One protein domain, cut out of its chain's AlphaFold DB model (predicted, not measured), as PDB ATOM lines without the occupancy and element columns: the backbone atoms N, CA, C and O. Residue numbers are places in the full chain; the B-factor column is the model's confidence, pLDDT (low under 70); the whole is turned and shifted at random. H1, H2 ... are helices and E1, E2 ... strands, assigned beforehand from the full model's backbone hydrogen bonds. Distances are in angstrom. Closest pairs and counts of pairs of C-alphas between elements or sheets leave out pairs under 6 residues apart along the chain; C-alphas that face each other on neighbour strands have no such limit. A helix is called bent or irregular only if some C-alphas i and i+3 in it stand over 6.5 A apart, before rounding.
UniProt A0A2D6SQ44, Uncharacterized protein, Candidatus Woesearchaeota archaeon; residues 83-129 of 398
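AT A GLANCE: This is residues 83 to 129 of the 398 residues of an uncharacterized protein of Candidatus Woesearchaeota archaeon (UniProt A0A2D6SQ44). A small two-stranded hairpin, E1 and E2, forms a head, and one long helix, H1, runs away from it like an arm, with residues 101 to 104 making the corner of an open V. The end of the arm, residues 112 to 129, sticks out free. The printed part has 47 residues with two named strands and then one named helix, in the order E1, E2, H1; the sheet, in the order E1 - E2, is antiparallel, and the class is mixed, helices and strands. The whole is only just loose, close to extended, with a radius of gyration of the C-alphas of 13.9 A, and only just elongated, spanning 41 by 27 by 19 A.

HOW THE PARTS SIT: After residues 83 to 88, E1, residues 89 to 92, and E2, residues 97 to 100, form a hairpin of antiparallel neighbours, with 139 degrees between their directions. C-alphas 91 and 98 face each other at 4.5 A. N 90 and O 99, at 2.8 A, and N 92 and O 97, at 2.8 A, are within hydrogen-bond range. A tight link joins E2 to H1, residues 105 to 127. E1 and H1 are apart. In H1, 17 of 19 O i to N i+4 pairs are within hydrogen-bond range.

IN THESE COORDINATES: E1 begins at C-alpha 89, (-19.342, 38.732, 3.086), and measures 9.7 A from first to last C-alpha. E2 measures 10.2 A and ends at C-alpha 100, (-22.495, 35.580, 1.046). H1 measures 31.7 A, from C-alpha 105 at (-33.051, 29.298, -2.046) to C-alpha 127 at (-6.646, 17.185, -14.765), and is not bent.

THE WHOLE: The two C-alphas farthest apart, those of Pro 93 and Gly 129, are 41.0 A from each other. The printed part has no cut, and both links are tight. The mean pLDDT of the printed part is 86.5; residue 129 is under 70.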
ATOM      1  N   GLU A  83     -11.790  39.230  10.255       81.62
ATOM      2  CA  GLU A  83     -10.819  39.931   9.425       81.62
ATOM      3  C   GLU A  83     -10.543  39.217   8.093       81.62
ATOM      4  O   GLU A  83     -10.153  39.881   7.140       81.62
ATOM      5  N   ASP A  84     -10.809  37.910   7.991       81.44
ATOM      6  CA  ASP A  84     -10.658  37.138   6.751       81.44
ATOM      7  C   ASP A  84     -11.835  37.347   5.768       81.44
ATOM      8  O   ASP A  84     -11.784  36.844   4.642       81.44
ATOM      9  N   CYS A  85     -12.915  38.035   6.169       82.38
ATOM     10  CA  CYS A  85     -14.091  38.244   5.317       82.38
ATOM     11  C   CYS A  85     -13.910  39.416   4.341       82.38
ATOM     12  O   CYS A  85     -13.589  40.538   4.740       82.38
ATOM     13  N   PHE A  86     -14.219  39.183   3.066       78.12
ATOM     14  CA  PHE A  86     -14.180  40.206   2.023       78.12
ATOM     15  C   PHE A  86     -15.369  41.172   2.079       78.12
ATOM     16  O   PHE A  86     -16.396  40.939   2.721       78.12
ATOM     17  N   GLU A  87     -15.239  42.299   1.369       78.31
ATOM     18  CA  GLU A  87     -16.332  43.260   1.220       78.31
ATOM     19  C   GLU A  87     -17.557  42.583   0.582       78.31
ATOM     20  O   GLU A  87     -17.519  42.159  -0.569       78.31
ATOM     21  N   GLY A  88     -18.658  42.507   1.337       76.50
ATOM     22  CA  GLY A  88     -19.902  41.851   0.916       76.50
ATOM     23  C   GLY A  88     -20.179  40.523   1.621       76.50
ATOM     24  O   GLY A  88     -21.331  40.089   1.643       76.50
ATOM     25  N   GLU A  89     -19.176  39.930   2.268       85.19
ATOM     26  CA  GLU A  89     -19.342  38.732   3.086       85.19
ATOM     27  C   GLU A  89     -19.791  39.076   4.513       85.19
ATOM     28  O   GLU A  89     -19.568  40.170   5.044       85.19
ATOM     29  N   LYS A  90     -20.448  38.112   5.156       85.88
ATOM     30  CA  LYS A  90     -20.815  38.144   6.570       85.88
ATOM     31  C   LYS A  90     -20.066  37.047   7.304       85.88
ATOM     32  O   LYS A  90     -19.931  35.944   6.795       85.88
ATOM     33  N   TYR A  91     -19.634  37.345   8.523       88.75
ATOM     34  CA  TYR A  91     -19.007  36.360   9.393       88.75
ATOM     35  C   TYR A  91     -20.053  35.622  10.232       88.75
ATOM     36  O   TYR A  91     -20.809  36.258  10.975       88.75
ATOM     37  N   ASP A  92     -20.074  34.292  10.154       86.19
ATOM     38  CA  ASP A  92     -20.788  33.436  11.098       86.19
ATOM     39  C   ASP A  92     -19.855  33.073  12.273       86.19
ATOM     40  O   ASP A  92     -18.893  32.328  12.080       86.19
ATOM     41  N   PRO A  93     -20.111  33.561  13.503       85.00
ATOM     42  CA  PRO A  93     -19.255  33.290  14.656       85.00
ATOM     43  C   PRO A  93     -19.406  31.877  15.238       85.00
ATOM     44  O   PRO A  93     -18.605  31.497  16.092       85.00
ATOM     45  N   VAL A  94     -20.442  31.128  14.849       83.12
ATOM     46  CA  VAL A  94     -20.656  29.736  15.271       83.12
ATOM     47  C   VAL A  94     -19.885  28.810  14.345       83.12
ATOM     48  O   VAL A  94     -19.072  28.017  14.808       83.12
ATOM     49  N   GLU A  95     -20.092  28.975  13.042       78.81
ATOM     50  CA  GLU A  95     -19.437  28.162  12.018       78.81
ATOM     51  C   GLU A  95     -17.996  28.632  11.736       78.81
ATOM     52  O   GLU A  95     -17.215  27.925  11.100       78.81
ATOM     53  N   LYS A  96     -17.616  29.817  12.235       81.62
ATOM     54  CA  LYS A  96     -16.337  30.504  11.989       81.62
ATOM     55  C   LYS A  96     -15.992  30.556  10.494       81.62
ATOM     56  O   LYS A  96     -14.932  30.090  10.070       81.62
ATOM     57  N   LEU A  97     -16.938  31.054   9.702       82.19
ATOM     58  CA  LEU A  97     -16.903  31.087   8.238       82.19
ATOM     59  C   LEU A  97     -17.442  32.421   7.726       82.19
ATOM     60  O   LEU A  97     -18.388  32.971   8.292       82.19
ATOM     61  N   CYS A  98     -16.867  32.907   6.632       83.19
ATOM     62  CA  CYS A  98     -17.432  34.000   5.855       83.19
ATOM     63  C   CYS A  98     -18.421  33.426   4.834       83.19
ATOM     64  O   CYS A  98     -18.173  32.377   4.239       83.19
ATOM     65  N   TYR A  99     -19.565  34.081   4.670       82.25
ATOM     66  CA  TYR A  99     -20.612  33.656   3.747       82.25
ATOM     67  C   TYR A  99     -21.226  34.852   3.023       82.25
ATOM     68  O   TYR A  99     -21.308  35.960   3.562       82.25
ATOM     69  N   ILE A 100     -21.700  34.615   1.803       82.38
ATOM     70  CA  ILE A 100     -22.495  35.580   1.046       82.38
ATOM     71  C   ILE A 100     -23.964  35.355   1.399       82.38
ATOM     72  O   ILE A 100     -24.453  34.228   1.388       82.38
ATOM     73  N   ASP A 101     -24.668  36.432   1.746       81.62
ATOM     74  CA  ASP A 101     -26.110  36.368   1.987       81.62
ATOM     75  C   ASP A 101     -26.852  36.281   0.649       81.62
ATOM     76  O   ASP A 101     -26.550  37.028  -0.281       81.62
ATOM     77  N   CYS A 102     -27.832  35.390   0.567       84.62
ATOM     78  CA  CYS A 102     -28.691  35.196  -0.596       84.62
ATOM     79  C   CYS A 102     -30.153  35.308  -0.151       84.62
ATOM     80  O   CYS A 102     -30.546  34.780   0.891       84.62
ATOM     81  N   ASP A 103     -30.981  36.008  -0.926       86.38
ATOM     82  CA  ASP A 103     -32.345  36.352  -0.509       86.38
ATOM     83  C   ASP A 103     -33.322  35.173  -0.685       86.38
ATOM     84  O   ASP A 103     -34.392  35.135  -0.066       86.38
ATOM     85  N   THR A 104     -32.988  34.212  -1.554       92.06
ATOM     86  CA  THR A 104     -33.839  33.061  -1.892       92.06
ATOM     87  C   THR A 104     -33.031  31.777  -2.066       92.06
ATOM     88  O   THR A 104     -31.883  31.821  -2.489       92.06
ATOM     89  N   GLU A 105     -33.661  30.623  -1.824       89.50
ATOM     90  CA  GLU A 105     -33.051  29.298  -2.046       89.50
ATOM     91  C   GLU A 105     -32.538  29.123  -3.487       89.50
ATOM     92  O   GLU A 105     -31.453  28.595  -3.695       89.50
ATOM     93  N   GLU A 106     -33.275  29.632  -4.479       92.75
ATOM     94  CA  GLU A 106     -32.870  29.604  -5.892       92.75
ATOM     95  C   GLU A 106     -31.606  30.441  -6.151       92.75
ATOM     96  O   GLU A 106     -30.744  30.042  -6.928       92.75
ATOM     97  N   GLU A 107     -31.470  31.586  -5.481       91.31
ATOM     98  CA  GLU A 107     -30.271  32.418  -5.580       91.31
ATOM     99  C   GLU A 107     -29.063  31.756  -4.917       91.31
ATOM    100  O   GLU A 107     -27.988  31.763  -5.510       91.31
ATOM    101  N   CYS A 108     -29.244  31.152  -3.739       87.38
ATOM    102  CA  CYS A 108     -28.177  30.423  -3.056       87.38
ATOM    103  C   CYS A 108     -27.668  29.258  -3.916       87.38
ATOM    104  O   CYS A 108     -26.468  29.145  -4.137       87.38
ATOM    105  N   LEU A 109     -28.580  28.451  -4.473       90.31
ATOM    106  CA  LEU A 109     -28.227  27.335  -5.356       90.31
ATOM    107  C   LEU A 109     -27.482  27.802  -6.608       90.31
ATOM    108  O   LEU A 109     -26.530  27.156  -7.028       90.31
ATOM    109  N   ARG A 110     -27.881  28.941  -7.189       92.12
ATOM    110  CA  ARG A 110     -27.187  29.521  -8.346       92.12
ATOM    111  C   ARG A 110     -25.764  29.966  -8.001       92.12
ATOM    112  O   ARG A 110     -24.874  29.778  -8.817       92.12
ATOM    113  N   ILE A 111     -25.557  30.574  -6.829       88.94
ATOM    114  CA  ILE A 111     -24.221  30.982  -6.366       88.94
ATOM    115  C   ILE A 111     -23.352  29.749  -6.098       88.94
ATOM    116  O   ILE A 111     -22.195  29.727  -6.499       88.94
ATOM    117  N   GLU A 112     -23.905  28.710  -5.468       88.56
ATOM    118  CA  GLU A 112     -23.196  27.443  -5.252       88.56
ATOM    119  C   GLU A 112     -22.809  26.768  -6.577       88.56
ATOM    120  O   GLU A 112     -21.682  26.295  -6.708       88.56
ATOM    121  N   GLU A 113     -23.705  26.761  -7.570       92.75
ATOM    122  CA  GLU A 113     -23.427  26.236  -8.913       92.75
ATOM    123  C   GLU A 113     -22.342  27.058  -9.627       92.75
ATOM    124  O   GLU A 113     -21.434  26.473 -10.205       92.75
ATOM    125  N   GLU A 114     -22.375  28.390  -9.526       92.88
ATOM    126  CA  GLU A 114     -21.358  29.287 -10.103       92.88
ATOM    127  C   GLU A 114     -19.975  29.071  -9.466       92.88
ATOM    128  O   GLU A 114     -18.991  28.915 -10.181       92.88
ATOM    129  N   ILE A 115     -19.901  28.980  -8.133       91.69
ATOM    130  CA  ILE A 115     -18.663  28.650  -7.404       91.69
ATOM    131  C   ILE A 115     -18.132  27.283  -7.836       91.69
ATOM    132  O   ILE A 115     -16.932  27.112  -8.050       91.69
ATOM    133  N   SER A 116     -19.026  26.298  -7.940       93.00
ATOM    134  CA  SER A 116     -18.648  24.960  -8.367       93.00
ATOM    135  C   SER A 116     -18.075  24.983  -9.775       93.00
ATOM    136  O   SER A 116     -17.001  24.443 -10.001       93.00
ATOM    137  N   GLN A 117     -18.763  25.645 -10.699       95.50
ATOM    138  CA  GLN A 117     -18.375  25.703 -12.098       95.50
ATOM    139  C   GLN A 117     -17.069  26.474 -12.302       95.50
ATOM    140  O   GLN A 117     -16.228  26.011 -13.052       95.50
ATOM    141  N   ASN A 118     -16.835  27.572 -11.578       94.94
ATOM    142  CA  ASN A 118     -15.556  28.289 -11.637       94.94
ATOM    143  C   ASN A 118     -14.371  27.420 -11.186       94.94
ATOM    144  O   ASN A 118     -13.275  27.555 -11.723       94.94
ATOM    145  N   ALA A 119     -14.573  26.563 -10.183       95.81
ATOM    146  CA  ALA A 119     -13.542  25.643  -9.717       95.81
ATOM    147  C   ALA A 119     -13.303  24.505 -10.724       95.81
ATOM    148  O   ALA A 119     -12.146  24.242 -11.053       95.81
ATOM    149  N   GLU A 120     -14.375  23.903 -11.260       95.06
ATOM    150  CA  GLU A 120     -14.265  22.882 -12.315       95.06
ATOM    151  C   GLU A 120     -13.590  23.451 -13.565       95.06
ATOM    152  O   GLU A 120     -12.697  22.816 -14.102       95.06
ATOM    153  N   ASP A 121     -13.932  24.675 -13.978       95.19
ATOM    154  CA  ASP A 121     -13.334  25.345 -15.137       95.19
ATOM    155  C   ASP A 121     -11.809  25.511 -14.995       95.19
ATOM    156  O   ASP A 121     -11.123  25.672 -16.004       95.19
ATOM    157  N   ILE A 122     -11.267  25.552 -13.772       94.75
ATOM    158  CA  ILE A 122      -9.815  25.485 -13.542       94.75
ATOM    159  C   ILE A 122      -9.374  24.023 -13.564       94.75
ATOM    160  O   ILE A 122      -8.446  23.694 -14.285       94.75
ATOM    161  N   GLY A 123     -10.039  23.138 -12.816       92.69
ATOM    162  CA  GLY A 123      -9.668  21.724 -12.733       92.69
ATOM    163  C   GLY A 123      -9.651  20.985 -14.080       92.69
ATOM    164  O   GLY A 123      -8.775  20.153 -14.292       92.69
ATOM    165  N   GLU A 124     -10.570  21.292 -14.995       90.25
ATOM    166  CA  GLU A 124     -10.620  20.715 -16.346       90.25
ATOM    167  C   GLU A 124      -9.352  21.030 -17.154       90.25
ATOM    168  O   GLU A 124      -8.883  20.172 -17.899       90.25
ATOM    169  N   ASP A 125      -8.763  22.220 -16.973       87.56
ATOM    170  CA  ASP A 125      -7.561  22.627 -17.709       87.56
ATOM    171  C   ASP A 125      -6.326  21.795 -17.296       87.56
ATOM    172  O   ASP A 125      -5.481  21.539 -18.147       87.56
ATOM    173  N   PHE A 126      -6.254  21.321 -16.041       88.00
ATOM    174  CA  PHE A 126      -5.066  20.638 -15.487       88.00
ATOM    175  C   PHE A 126      -5.214  19.121 -15.303       88.00
ATOM    176  O   PHE A 126      -4.225  18.400 -15.339       88.00
ATOM    177  N   PHE A 127      -6.431  18.604 -15.097       87.12
ATOM    178  CA  PHE A 127      -6.646  17.185 -14.765       87.12
ATOM    179  C   PHE A 127      -7.320  16.364 -15.875       87.12
ATOM    180  O   PHE A 127      -7.390  15.139 -15.774       87.12
ATOM    181  N   GLU A 128      -7.873  17.003 -16.913       73.75
ATOM    182  CA  GLU A 128      -8.502  16.301 -18.046       73.75
ATOM    183  C   GLU A 128      -7.642  16.307 -19.325       73.75
ATOM    184  O   GLU A 128      -8.007  15.669 -20.319       73.75
ATOM    185  N   GLY A 129      -6.498  16.998 -19.304       57.22
ATOM    186  CA  GLY A 129      -5.515  17.026 -20.385       57.22
ATOM    187  C   GLY A 129      -4.468  15.914 -20.270       57.22
ATOM    188  O   GLY A 129      -4.046  15.554 -19.179       57.22
TER     189      GLY A 129